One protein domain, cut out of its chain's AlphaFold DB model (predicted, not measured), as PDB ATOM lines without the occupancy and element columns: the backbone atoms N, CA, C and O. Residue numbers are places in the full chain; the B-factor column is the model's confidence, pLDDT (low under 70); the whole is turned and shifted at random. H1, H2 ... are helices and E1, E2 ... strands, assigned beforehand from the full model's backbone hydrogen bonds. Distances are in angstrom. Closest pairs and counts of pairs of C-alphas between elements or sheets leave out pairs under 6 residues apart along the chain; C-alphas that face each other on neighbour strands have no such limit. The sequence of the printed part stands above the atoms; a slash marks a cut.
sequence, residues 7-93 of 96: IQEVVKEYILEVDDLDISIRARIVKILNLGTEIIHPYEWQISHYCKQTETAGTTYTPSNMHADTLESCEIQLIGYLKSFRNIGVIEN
ATOM      1  N   ILE A   7      21.063 -29.353 -26.894       81.81
ATOM      2  CA  ILE A   7      21.051 -29.260 -25.431       81.81
ATOM      3  C   ILE A   7      21.988 -30.349 -24.899       81.81
ATOM      4  O   ILE A   7      21.889 -31.506 -25.302       81.81
ATOM      5  N   GLN A   8      22.915 -29.992 -24.014       87.44
ATOM      6  CA  GLN A   8      23.768 -30.955 -23.318       87.44
ATOM      7  C   GLN A   8      23.345 -31.033 -21.856       87.44
ATOM      8  O   GLN A   8      23.316 -30.026 -21.152       87.44
ATOM      9  N   GLU A   9      23.026 -32.239 -21.403       89.00
ATOM     10  CA  GLU A   9      22.729 -32.528 -20.005       89.00
ATOM     11  C   GLU A   9      23.933 -33.232 -19.383       89.00
ATOM     12  O   GLU A   9      24.358 -34.279 -19.867       89.00
ATOM     13  N   VAL A  10      24.504 -32.678 -18.315       90.94
ATOM     14  CA  VAL A  10      25.571 -33.358 -17.572       90.94
ATOM     15  C   VAL A  10      24.954 -34.517 -16.792       90.94
ATOM     16  O   VAL A  10      24.116 -34.298 -15.925       90.94
ATOM     17  N   VAL A  11      25.371 -35.748 -17.096       93.00
ATOM     18  CA  VAL A  11      24.835 -36.963 -16.458       93.00
ATOM     19  C   VAL A  11      25.786 -37.571 -15.432       93.00
ATOM     20  O   VAL A  11      25.331 -38.264 -14.524       93.00
ATOM     21  N   LYS A  12      27.096 -37.320 -15.554       88.56
ATOM     22  CA  LYS A  12      28.113 -37.694 -14.558       88.56
ATOM     23  C   LYS A  12      29.268 -36.700 -14.559       88.56
ATOM     24  O   LYS A  12      29.644 -36.201 -15.616       88.56
ATOM     25  N   GLU A  13      29.876 -36.486 -13.397       89.88
ATOM     26  CA  GLU A  13      31.079 -35.664 -13.225       89.88
ATOM     27  C   GLU A  13      32.127 -36.412 -12.401       89.88
ATOM     28  O   GLU A  13      31.798 -37.188 -11.503       89.88
ATOM     29  N   TYR A  14      33.392 -36.164 -12.719       83.06
ATOM     30  CA  TYR A  14      34.560 -36.738 -12.070       83.06
ATOM     31  C   TYR A  14      35.581 -35.630 -11.838       83.06
ATOM     32  O   TYR A  14      35.864 -34.822 -12.726       83.06
ATOM     33  N   ILE A  15      36.164 -35.622 -10.646       81.56
ATOM     34  CA  ILE A  15      37.307 -34.781 -10.310       81.56
ATOM     35  C   ILE A  15      38.443 -35.739  -9.992       81.56
ATOM     36  O   ILE A  15      38.312 -36.583  -9.108       81.56
ATOM     37  N   LEU A  16      39.519 -35.644 -10.763       74.19
ATOM     38  CA  LEU A  16      40.730 -36.411 -10.543       74.19
ATOM     39  C   LEU A  16      41.811 -35.479 -10.028       74.19
ATOM     40  O   LEU A  16      42.144 -34.479 -10.662       74.19
ATOM     41  N   GLU A  17      42.355 -35.840  -8.881       68.44
ATOM     42  CA  GLU A  17      43.574 -35.252  -8.356       68.44
ATOM     43  C   GLU A  17      44.736 -36.051  -8.937       68.44
ATOM     44  O   GLU A  17      44.718 -37.286  -8.930       68.44
ATOM     45  N   VAL A  18      45.695 -35.353  -9.539       65.94
ATOM     46  CA  VAL A  18      46.911 -35.978 -10.049       65.94
ATOM     47  C   VAL A  18      47.997 -35.721  -9.021       65.94
ATOM     48  O   VAL A  18      48.324 -34.567  -8.756       65.94
ATOM     49  N   ASP A  19      48.537 -36.794  -8.443       58.75
ATOM     50  CA  ASP A  19      49.672 -36.703  -7.527       58.75
ATOM     51  C   ASP A  19      50.823 -35.929  -8.204       58.75
ATOM     52  O   ASP A  19      51.055 -36.069  -9.405       58.75
ATOM     53  N   ASP A  20      51.502 -35.068  -7.444       59.31
ATOM     54  CA  ASP A  20      52.593 -34.183  -7.895       59.31
ATOM     55  C   ASP A  20      52.207 -33.033  -8.853       59.31
ATOM     56  O   ASP A  20      53.078 -32.307  -9.343       59.31
ATOM     57  N   LEU A  21      50.911 -32.793  -9.073       61.28
ATOM     58  CA  LEU A  21      50.398 -31.622  -9.784       61.28
ATOM     59  C   LEU A  21      49.383 -30.856  -8.926       61.28
ATOM     60  O   LEU A  21      48.392 -31.416  -8.476       61.28
ATOM     61  N   ASP A  22      49.556 -29.537  -8.790       64.12
ATOM     62  CA  ASP A  22      48.588 -28.654  -8.108       64.12
ATOM     63  C   ASP A  22      47.358 -28.337  -8.990       64.12
ATOM     64  O   ASP A  22      46.793 -27.244  -8.964       64.12
ATOM     65  N   ILE A  23      46.972 -29.282  -9.853       65.69
ATOM     66  CA  ILE A  23      45.830 -29.156 -10.757       65.69
ATOM     67  C   ILE A  23      44.900 -30.359 -10.628       65.69
ATOM     68  O   ILE A  23      45.324 -31.513 -10.587       65.69
ATOM     69  N   SER A  24      43.599 -30.075 -10.613       71.44
ATOM     70  CA  SER A  24      42.557 -31.097 -10.672       71.44
ATOM     71  C   SER A  24      42.060 -31.249 -12.105       71.44
ATOM     72  O   SER A  24      41.649 -30.283 -12.754       71.44
ATOM     73  N   ILE A  25      42.068 -32.479 -12.612       77.56
ATOM     74  CA  ILE A  25      41.481 -32.803 -13.906       77.56
ATOM     75  C   ILE A  25      39.992 -33.046 -13.697       77.56
ATOM     76  O   ILE A  25      39.567 -34.045 -13.118       77.56
ATOM     77  N   ARG A  26      39.179 -32.125 -14.206       86.25
ATOM     78  CA  ARG A  26      37.726 -32.294 -14.278       86.25
ATOM     79  C   ARG A  26      37.354 -33.037 -15.548       86.25
ATOM     80  O   ARG A  26      37.777 -32.629 -16.634       86.25
ATOM     81  N   ALA A  27      36.547 -34.077 -15.407       87.31
ATOM     82  CA  ALA A  27      35.912 -34.778 -16.508       87.31
ATOM     83  C   ALA A  27      34.405 -34.873 -16.274       87.31
ATOM     84  O   ALA A  27      33.939 -34.933 -15.139       87.31
ATOM     85  N   ARG A  28      33.628 -34.904 -17.350       91.56
ATOM     86  CA  ARG A  28      32.175 -35.066 -17.287       91.56
ATOM     87  C   ARG A  28      31.680 -35.918 -18.438       91.56
ATOM     88  O   ARG A  28      32.288 -35.925 -19.504       91.56
ATOM     89  N   ILE A  29      30.570 -36.608 -18.231       91.69
ATOM     90  CA  ILE A  29      29.807 -37.249 -19.295       91.69
ATOM     91  C   ILE A  29      28.552 -36.419 -19.496       91.69
ATOM     92  O   ILE A  29      27.814 -36.152 -18.545       91.69
ATOM     93  N   VAL A  30      28.321 -36.013 -20.736       92.25
ATOM     94  CA  VAL A  30      27.126 -35.303 -21.161       92.25
ATOM     95  C   VAL A  30      26.262 -36.219 -22.014       92.25
ATOM     96  O   VAL A  30      26.754 -37.023 -22.807       92.25
ATOM     97  N   LYS A  31      24.953 -36.093 -21.845       90.25
ATOM     98  CA  LYS A  31      23.959 -36.627 -22.758       90.25
ATOM     99  C   LYS A  31      23.543 -35.511 -23.700       90.25
ATOM    100  O   LYS A  31      23.078 -34.455 -23.277       90.25
ATOM    101  N   ILE A  32      23.738 -35.743 -24.985       88.94
ATOM    102  CA  ILE A  32      23.316 -34.845 -26.041       88.94
ATOM    103  C   ILE A  32      21.822 -35.087 -26.260       88.94
ATOM    104  O   ILE A  32      21.387 -36.207 -26.527       88.94
ATOM    105  N   LEU A  33      21.034 -34.028 -26.134       83.38
ATOM    106  CA  LEU A  33      19.609 -34.002 -26.418       83.38
ATOM    107  C   LEU A  33      19.417 -33.139 -27.666       83.38
ATOM    108  O   LEU A  33      19.757 -31.955 -27.672       83.38
ATOM    109  N   ASN A  34      18.901 -33.735 -28.740       77.50
ATOM    110  CA  ASN A  34      18.563 -33.002 -29.953       77.50
ATOM    111  C   ASN A  34      17.042 -32.901 -30.067       77.50
ATOM    112  O   ASN A  34      16.327 -33.904 -29.999       77.50
ATOM    113  N   LEU A  35      16.544 -31.678 -30.234       65.00
ATOM    114  CA  LEU A  35      15.125 -31.414 -30.428       65.00
ATOM    115  C   LEU A  35      14.753 -31.735 -31.884       65.00
ATOM    116  O   LEU A  35      14.729 -30.851 -32.735       65.00
ATOM    117  N   GLY A  36      14.464 -33.010 -32.164       64.00
ATOM    118  CA  GLY A  36      13.845 -33.434 -33.427       64.00
ATOM    119  C   GLY A  36      14.669 -34.362 -34.322       64.00
ATOM    120  O   GLY A  36      14.282 -34.590 -35.466       64.00
ATOM    121  N   THR A  37      15.787 -34.921 -33.855       71.31
ATOM    122  CA  THR A  37      16.510 -35.969 -34.598       71.31
ATOM    123  C   THR A  37      17.115 -36.976 -33.630       71.31
ATOM    124  O   THR A  37      17.672 -36.587 -32.605       71.31
ATOM    125  N   GLU A  38      16.998 -38.263 -33.947       70.56
ATOM    126  CA  GLU A  38      17.638 -39.327 -33.176       70.56
ATOM    127  C   GLU A  38      19.164 -39.197 -33.289       70.56
ATOM    128  O   GLU A  38      19.709 -39.046 -34.386       70.56
ATOM    129  N   ILE A  39      19.853 -39.189 -32.148       76.56
ATOM    130  CA  ILE A  39      21.313 -39.086 -32.094       76.56
ATOM    131  C   ILE A  39      21.876 -40.498 -31.993       76.56
ATOM    132  O   ILE A  39      21.568 -41.215 -31.047       76.56
ATOM    133  N   ILE A  40      22.739 -40.859 -32.944       75.81
ATOM    134  CA  ILE A  40      23.367 -42.186 -33.020       75.81
ATOM    135  C   ILE A  40      24.254 -42.448 -31.791       75.81
ATOM    136  O   ILE A  40      24.191 -43.523 -31.214       75.81
ATOM    137  N   HIS A  41      25.013 -41.440 -31.346       82.56
ATOM    138  CA  HIS A  41      25.863 -41.511 -30.153       82.56
ATOM    139  C   HIS A  41      25.448 -40.433 -29.139       82.56
ATOM    140  O   HIS A  41      25.996 -39.328 -29.151       82.56
ATOM    141  N   PRO A  42      24.422 -40.691 -28.308       88.81
ATOM    142  CA  PRO A  42      23.834 -39.672 -27.446       88.81
ATOM    143  C   PRO A  42      24.701 -39.335 -26.232       88.81
ATOM    144  O   PRO A  42      24.392 -38.365 -25.549       88.81
ATOM    145  N   TYR A  43      25.753 -40.100 -25.934       91.31
ATOM    146  CA  TYR A  43      26.662 -39.810 -24.828       91.31
ATOM    147  C   TYR A  43      28.012 -39.342 -25.345       91.31
ATOM    148  O   TYR A  43      28.558 -39.906 -26.290       91.31
ATOM    149  N   GLU A  44      28.565 -38.341 -24.677       92.25
ATOM    150  CA  GLU A  44      29.869 -37.764 -24.971       92.25
ATOM    151  C   GLU A  44      30.593 -37.517 -23.651       92.25
ATOM    152  O   GLU A  44      29.989 -37.029 -22.695       92.25
ATOM    153  N   TRP A  45      31.874 -37.851 -23.566       90.94
ATOM    154  CA  TRP A  45      32.690 -37.492 -22.413       90.94
ATOM    155  C   TRP A  45      33.620 -36.330 -22.755       90.94
ATOM    156  O   TRP A  45      34.123 -36.205 -23.867       90.94
ATOM    157  N   GLN A  46      33.837 -35.453 -21.781       89.12
ATOM    158  CA  GLN A  46      34.610 -34.225 -21.918       89.12
ATOM    159  C   GLN A  46      35.604 -34.122 -20.768       89.12
ATOM    160  O   GLN A  46      35.308 -34.529 -19.645       89.12
ATOM    161  N   ILE A  47      36.776 -33.553 -21.040       87.19
ATOM    162  CA  ILE A  47      37.852 -33.406 -20.064       87.19
ATOM    163  C   ILE A  47      38.473 -32.013 -20.170       87.19
ATOM    164  O   ILE A  47      38.635 -31.463 -21.260       87.19
ATOM    165  N   SER A  48      38.784 -31.432 -19.017       81.38
ATOM    166  CA  SER A  48      39.402 -30.105 -18.899       81.38
ATOM    167  C   SER A  48      40.859 -30.079 -19.350       81.38
ATOM    168  O   SER A  48      41.365 -29.020 -19.698       81.38
ATOM    169  N   HIS A  49      41.539 -31.226 -19.347       77.62
ATOM    170  CA  HIS A  49      42.944 -31.317 -19.711       77.62
ATOM    171  C   HIS A  49      43.235 -32.636 -20.421       77.62
ATOM    172  O   HIS A  49      42.726 -33.685 -20.023       77.62
ATOM    173  N   TYR A  50      44.083 -32.587 -21.445       78.12
ATOM    174  CA  TYR A  50      44.609 -33.789 -22.082       78.12
ATOM    175  C   TYR A  50      45.955 -34.161 -21.464       78.12
ATOM    176  O   TYR A  50      46.772 -33.296 -21.139       78.12
ATOM    177  N   CYS A  51      46.201 -35.462 -21.337       71.38
ATOM    178  CA  CYS A  51      47.398 -35.988 -20.696       71.38
ATOM    179  C   CYS A  51      48.393 -36.548 -21.722       71.38
ATOM    180  O   CYS A  51      48.022 -37.064 -22.781       71.38
ATOM    181  N   LYS A  52      49.685 -36.455 -21.411       70.25
ATOM    182  CA  LYS A  52      50.770 -37.146 -22.114       70.25
ATOM    183  C   LYS A  52      50.830 -38.599 -21.664       70.25
ATOM    184  O   LYS A  52      50.839 -38.865 -20.472       70.25
ATOM    185  N   GLN A  53      50.912 -39.533 -22.614       66.62
ATOM    186  CA  GLN A  53      50.987 -40.972 -22.310       66.62
ATOM    187  C   GLN A  53      52.269 -41.351 -21.553       66.62
ATOM    188  O   GLN A  53      52.260 -42.288 -20.760       66.62
ATOM    189  N   THR A  54      53.362 -40.622 -21.793       65.88
ATOM    190  CA  THR A  54      54.653 -40.775 -21.111       65.88
ATOM    191  C   THR A  54      55.292 -39.404 -20.885       65.88
ATOM    192  O   THR A  54      55.017 -38.462 -21.630       65.88
ATOM    193  N   GLU A  55      56.212 -39.294 -19.922       63.66
ATOM    194  CA  GLU A  55      56.973 -38.056 -19.662       63.66
ATOM    195  C   GLU A  55      57.749 -37.571 -20.900       63.66
ATOM    196  O   GLU A  55      57.893 -36.375 -21.148       63.66
ATOM    197  N   THR A  56      58.213 -38.518 -21.719       68.50
ATOM    198  CA  THR A  56      58.971 -38.267 -22.950       68.50
ATOM    199  C   THR A  56      58.094 -37.943 -24.158       68.50
ATOM    200  O   THR A  56      58.627 -37.631 -25.225       68.50
ATOM    201  N   ALA A  57      56.765 -38.016 -24.036       68.69
ATOM    202  CA  ALA A  57      55.876 -37.736 -25.151       68.69
ATOM    203  C   ALA A  57      55.991 -36.261 -25.570       68.69
ATOM    204  O   ALA A  57      55.843 -35.331 -24.764       68.69
ATOM    205  N   GLY A  58      56.235 -36.045 -26.865       64.69
ATOM    206  CA  GLY A  58      56.323 -34.703 -27.446       64.69
ATOM    207  C   GLY A  58      54.993 -33.945 -27.405       64.69
ATOM    208  O   GLY A  58      54.994 -32.720 -27.333       64.69
ATOM    209  N   THR A  59      53.864 -34.661 -27.391       70.00
ATOM    210  CA  THR A  59      52.509 -34.094 -27.416       70.00
ATOM    211  C   THR A  59      51.581 -34.821 -26.444       70.00
ATOM    212  O   THR A  59      51.836 -35.961 -26.050       70.00
ATOM    213  N   THR A  60      50.487 -34.166 -26.055       72.81
ATOM    214  CA  THR A  60      49.379 -34.811 -25.342       72.81
ATOM    215  C   THR A  60      48.606 -35.752 -26.259       72.81
ATOM    216  O   THR A  60      48.636 -35.619 -27.484       72.81
ATOM    217  N   TYR A  61      47.937 -36.738 -25.663       76.62
ATOM    218  CA  TYR A  61      47.071 -37.656 -26.390       76.62
ATOM    219  C   TYR A  61      45.627 -37.160 -26.343       76.62
ATOM    220  O   TYR A  61      44.982 -37.152 -25.289       76.62
ATOM    221  N   THR A  62      45.120 -36.778 -27.511       77.62
ATOM    222  CA  THR A  62      43.705 -36.484 -27.732       77.62
ATOM    223  C   THR A  62      43.011 -37.757 -28.235       77.62
ATOM    224  O   THR A  62      43.467 -38.338 -29.224       77.62
ATOM    225  N   PRO A  63      41.928 -38.218 -27.591       78.19
ATOM    226  CA  PRO A  63      41.198 -39.398 -28.039       78.19
ATOM    227  C   PRO A  63      40.543 -39.149 -29.396       78.19
ATOM    228  O   PRO A  63      39.952 -38.096 -29.627       78.19
ATOM    229  N   SER A  64      40.586 -40.153 -30.269       75.25
ATOM    230  CA  SER A  64      39.890 -40.120 -31.560       75.25
ATOM    231  C   SER A  64      38.383 -40.359 -31.441       75.25
ATOM    232  O   SER A  64      37.640 -39.982 -32.343       75.25
ATOM    233  N   ASN A  65      37.925 -40.973 -30.346       81.06
ATOM    234  CA  ASN A  65      36.512 -41.174 -30.060       81.06
ATOM    235  C   ASN A  65      36.192 -40.745 -28.624       81.06
ATOM    236  O   ASN A  65      36.799 -41.235 -27.672       81.06
ATOM    237  N   MET A  66      35.242 -39.821 -28.500       87.69
ATOM    238  CA  MET A  66      34.705 -39.339 -27.225       87.69
ATOM    239  C   MET A  66      33.199 -39.591 -27.098       87.69
ATOM    240  O   MET A  66      32.582 -39.138 -26.141       87.69
ATOM    241  N   HIS A  67      32.607 -40.303 -28.063       90.56
ATOM    242  CA  HIS A  67      31.174 -40.545 -28.146       90.56
ATOM    243  C   HIS A  67      30.847 -42.032 -27.951       90.56
ATOM    244  O   HIS A  67      31.623 -42.925 -28.309       90.56
ATOM    245  N   ALA A  68      29.669 -42.306 -27.392       90.31
ATOM    246  CA  ALA A  68      29.175 -43.661 -27.200       90.31
ATOM    247  C   ALA A  68      27.644 -43.753 -27.249       90.31
ATOM    248  O   ALA A  68      26.922 -42.788 -26.988       90.31
ATOM    249  N   ASP A  69      27.162 -44.968 -27.521       90.88
ATOM    250  CA  ASP A  69      25.732 -45.306 -27.583       90.88
ATOM    251  C   ASP A  69      25.099 -45.385 -26.191       90.88
ATOM    252  O   ASP A  69      23.914 -45.114 -25.999       90.88
ATOM    253  N   THR A  70      25.903 -45.753 -25.192       90.75
ATOM    254  CA  THR A  70      25.460 -45.963 -23.812       90.75
ATOM    255  C   THR A  70      26.332 -45.188 -22.832       90.75
ATOM    256  O   THR A  70      27.528 -44.988 -23.060       90.75
ATOM    257  N   LEU A  71      25.733 -44.793 -21.705       89.19
ATOM    258  CA  LEU A  71      26.444 -44.149 -20.601       89.19
ATOM    259  C   LEU A  71      27.594 -45.026 -20.091       89.19
ATOM    260  O   LEU A  71      28.692 -44.526 -19.878       89.19
ATOM    261  N   GLU A  72      27.353 -46.331 -19.946       90.62
ATOM    262  CA  GLU A  72      28.355 -47.294 -19.484       90.62
ATOM    263  C   GLU A  72      29.542 -47.386 -20.450       90.62
ATOM    264  O   GLU A  72      30.692 -47.308 -20.027       90.62
ATOM    265  N   SER A  73      29.289 -47.476 -21.760       89.06
ATOM    266  CA  SER A  73      30.367 -47.479 -22.758       89.06
ATOM    267  C   SER A  73      31.148 -46.163 -22.761       89.06
ATOM    268  O   SER A  73      32.371 -46.184 -22.883       89.06
ATOM    269  N   CYS A  74      30.464 -45.030 -22.585       90.56
ATOM    270  CA  CYS A  74      31.094 -43.714 -22.473       90.56
ATOM    271  C   CYS A  74      32.002 -43.629 -21.235       90.56
ATOM    272  O   CYS A  74      33.142 -43.176 -21.309       90.56
ATOM    273  N   GLU A  75      31.523 -44.139 -20.102       88.06
ATOM    274  CA  GLU A  75      32.266 -44.193 -18.845       88.06
ATOM    275  C   GLU A  75      33.480 -45.121 -18.935       88.06
ATOM    276  O   GLU A  75      34.564 -44.744 -18.496       88.06
ATOM    277  N   ILE A  76      33.349 -46.297 -19.557       88.19
ATOM    278  CA  ILE A  76      34.479 -47.206 -19.793       88.19
ATOM    279  C   ILE A  76      35.559 -46.518 -20.639       88.19
ATOM    280  O   ILE A  76      36.741 -46.635 -20.313       88.19
ATOM    281  N   GLN A  77      35.177 -45.781 -21.688       89.00
ATOM    282  CA  GLN A  77      36.124 -45.019 -22.508       89.00
ATOM    283  C   GLN A  77      36.828 -43.926 -21.697       89.00
ATOM    284  O   GLN A  77      38.056 -43.854 -21.721       89.00
ATOM    285  N   LEU A  78      36.075 -43.119 -20.942       86.69
ATOM    286  CA  LEU A  78      36.621 -42.054 -20.100       86.69
ATOM    287  C   LEU A  78      37.590 -42.610 -19.048       86.69
ATOM    288  O   LEU A  78      38.722 -42.149 -18.920       86.69
ATOM    289  N   ILE A  79      37.172 -43.631 -18.303       83.50
ATOM    290  CA  ILE A  79      37.998 -44.240 -17.258       83.50
ATOM    291  C   ILE A  79      39.203 -44.960 -17.871       83.50
ATOM    292  O   ILE A  79      40.289 -44.923 -17.297       83.50
ATOM    293  N   GLY A  80      39.045 -45.590 -19.037       82.69
ATOM    294  CA  GLY A  80      40.145 -46.193 -19.788       82.69
ATOM    295  C   GLY A  80      41.176 -45.159 -20.239       82.69
ATOM    296  O   GLY A  80      42.376 -45.384 -20.066       82.69
ATOM    297  N   TYR A  81      40.717 -44.003 -20.731       82.25
ATOM    298  CA  TYR A  81      41.575 -42.859 -21.027       82.25
ATOM    299  C   TYR A  81      42.345 -42.458 -19.768       82.25
ATOM    300  O   TYR A  81      43.563 -42.578 -19.743       82.25
ATOM    301  N   LEU A  82      41.649 -42.106 -18.685       77.94
ATOM    302  CA  LEU A  82      42.256 -41.619 -17.442       77.94
ATOM    303  C   LEU A  82      43.260 -42.609 -16.830       77.94
ATOM    304  O   LEU A  82      44.347 -42.215 -16.417       77.94
ATOM    305  N   LYS A  83      42.947 -43.910 -16.831       74.25
ATOM    306  CA  LYS A  83      43.845 -44.967 -16.332       74.25
ATOM    307  C   LYS A  83      45.125 -45.122 -17.148       74.25
ATOM    308  O   LYS A  83      46.109 -45.635 -16.614       74.25
ATOM    309  N   SER A  84      45.118 -44.717 -18.417       69.62
ATOM    310  CA  SER A  84      46.291 -44.820 -19.292       69.62
ATOM    311  C   SER A  84      47.373 -43.791 -18.953       69.62
ATOM    312  O   SER A  84      48.506 -43.930 -19.405       69.62
ATOM    313  N   PHE A  85      47.059 -42.792 -18.123       66.19
ATOM    314  CA  PHE A  85      47.957 -41.698 -17.768       66.19
ATOM    315  C   PHE A  85      48.381 -41.800 -16.309       66.19
ATOM    316  O   PHE A  85      47.857 -41.113 -15.440       66.19
ATOM    317  N   ARG A  86      49.336 -42.694 -16.035       56.38
ATOM    318  CA  ARG A  86      49.951 -42.821 -14.705       56.38
ATOM    319  C   ARG A  86      51.137 -41.880 -14.468       56.38
ATOM    320  O   ARG A  86      51.519 -41.740 -13.321       56.38
ATOM    321  N   ASN A  87      51.700 -41.254 -15.511       52.19
ATOM    322  CA  ASN A  87      52.867 -40.366 -15.411       52.19
ATOM    323  C   ASN A  87      52.687 -39.087 -16.249       52.19
ATOM    324  O   ASN A  87      52.991 -39.027 -17.437       52.19
ATOM    325  N   ILE A  88      52.093 -38.117 -15.562       56.38
ATOM    326  CA  ILE A  88      52.234 -36.659 -15.596       56.38
ATOM    327  C   ILE A  88      52.825 -36.003 -16.856       56.38
ATOM    328  O   ILE A  88      54.015 -36.024 -17.154       56.38
ATOM    329  N   GLY A  89      51.937 -35.263 -17.513       49.47
ATOM    330  CA  GLY A  89      52.223 -34.217 -18.479       49.47
ATOM    331  C   GLY A  89      50.881 -33.684 -18.945       49.47
ATOM    332  O   GLY A  89      50.291 -34.228 -19.872       49.47
ATOM    333  N   VAL A  90      50.339 -32.704 -18.234       55.00
ATOM    334  CA  VAL A  90      48.962 -32.245 -18.429       55.00
ATOM    335  C   VAL A  90      48.991 -30.928 -19.197       55.00
ATOM    336  O   VAL A  90      49.732 -30.020 -18.828       55.00
ATOM    337  N   ILE A  91      48.224 -30.831 -20.284       53.16
ATOM    338  CA  ILE A  91      48.013 -29.575 -21.015       53.16
ATOM    339  C   ILE A  91      46.528 -29.236 -20.945       53.16
ATOM    340  O   ILE A  91      45.674 -30.089 -21.200       53.16
ATOM    341  N   GLU A  92      46.243 -27.987 -20.587       52.16
ATOM    342  CA  GLU A  92      44.897 -27.427 -20.539       52.16
ATOM    343  C   GLU A  92      44.196 -27.545 -21.891       52.16
ATOM    344  O   GLU A  92      44.782 -27.342 -22.959       52.16
ATOM    345  N   ASN A  93      42.925 -27.925 -21.844       54.84
ATOM    346  CA  ASN A  93      42.093 -27.989 -23.023       54.84
ATOM    347  C   ASN A  93      41.673 -26.565 -23.421       54.84
ATOM    348  O   ASN A  93      40.768 -25.997 -22.821       54.84
TER     349      ASN A  93
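This is residues 7 to 93 of the 96 residues of an uncharacterized protein of Myroides odoratus (UniProt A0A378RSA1). A long, twisted sheet of three strands, E1, E2 and E3, has the helix H1 over one face, and beyond one end of E3 the short strands E4 and E5 pair as a small second sheet. The printed part has 87 residues with one named helix and five named strands, in the order E1 E2 E3 E4 H1 E5, of mixed class; both sheets, E1 - E2 - E3 and E4 - E5, are antiparallel. It is a rod of 46 by 22 by 20 A, only just compact, close to loose, with a radius of gyration of the C-alphas of 14.0 A.

Start with E1, residues 7 to 17, which bends by 59 degrees at residue 11. It forms a hairpin with E2, residues 24 to 34, at 164 degrees; find N 14 and O 27, 2.8 A apart. E3, residues 43 to 47, continues the meander, each strand the antiparallel neighbour of the one before; N 30 and O 44 are 2.8 A apart. E3 runs on into E4, residues 49 to 51, at 82 degrees. Residues 67 to 68 pair antiparallel with residues 43 to 44 of E3. H1, residues 71 to 83, makes two layers with the sheet: it is on one face, at a height over the sheet of 9.2 A, over E2 and E3, along the strands at 24 degrees to E2 on the local plane. Its closest C-alpha pair with E3 is Tyr 43 and Leu 71, 6.1 A. In H1 every O i to N i+4 pair is within hydrogen-bond range. E5, residues 90 to 92, is the antiparallel neighbour of E4, with N 50 and O 91 3.0 A apart; E5 and E3 are apart.

Find C-alpha 7 at (21.051, -29.260, -25.431); from there E1 runs 28.9 A, and E2 later runs 30.8 A. E3 covers 13.7 A. H1 begins at C-alpha 71 (26.444, -44.149, -20.601) and runs 17.9 A. E5 ends at C-alpha 92 (44.897, -27.427, -20.539).

The farthest C-alphas, Gly 36 and Thr 56, are 46.6 A apart. The printed part has no cut, and its one long link is E4 to H1, residues 52 to 70. Its mean pLDDT is 77.3; look for values under 70 at residues 17 to 23, 35 to 36, 53 to 58 and 84 to 93.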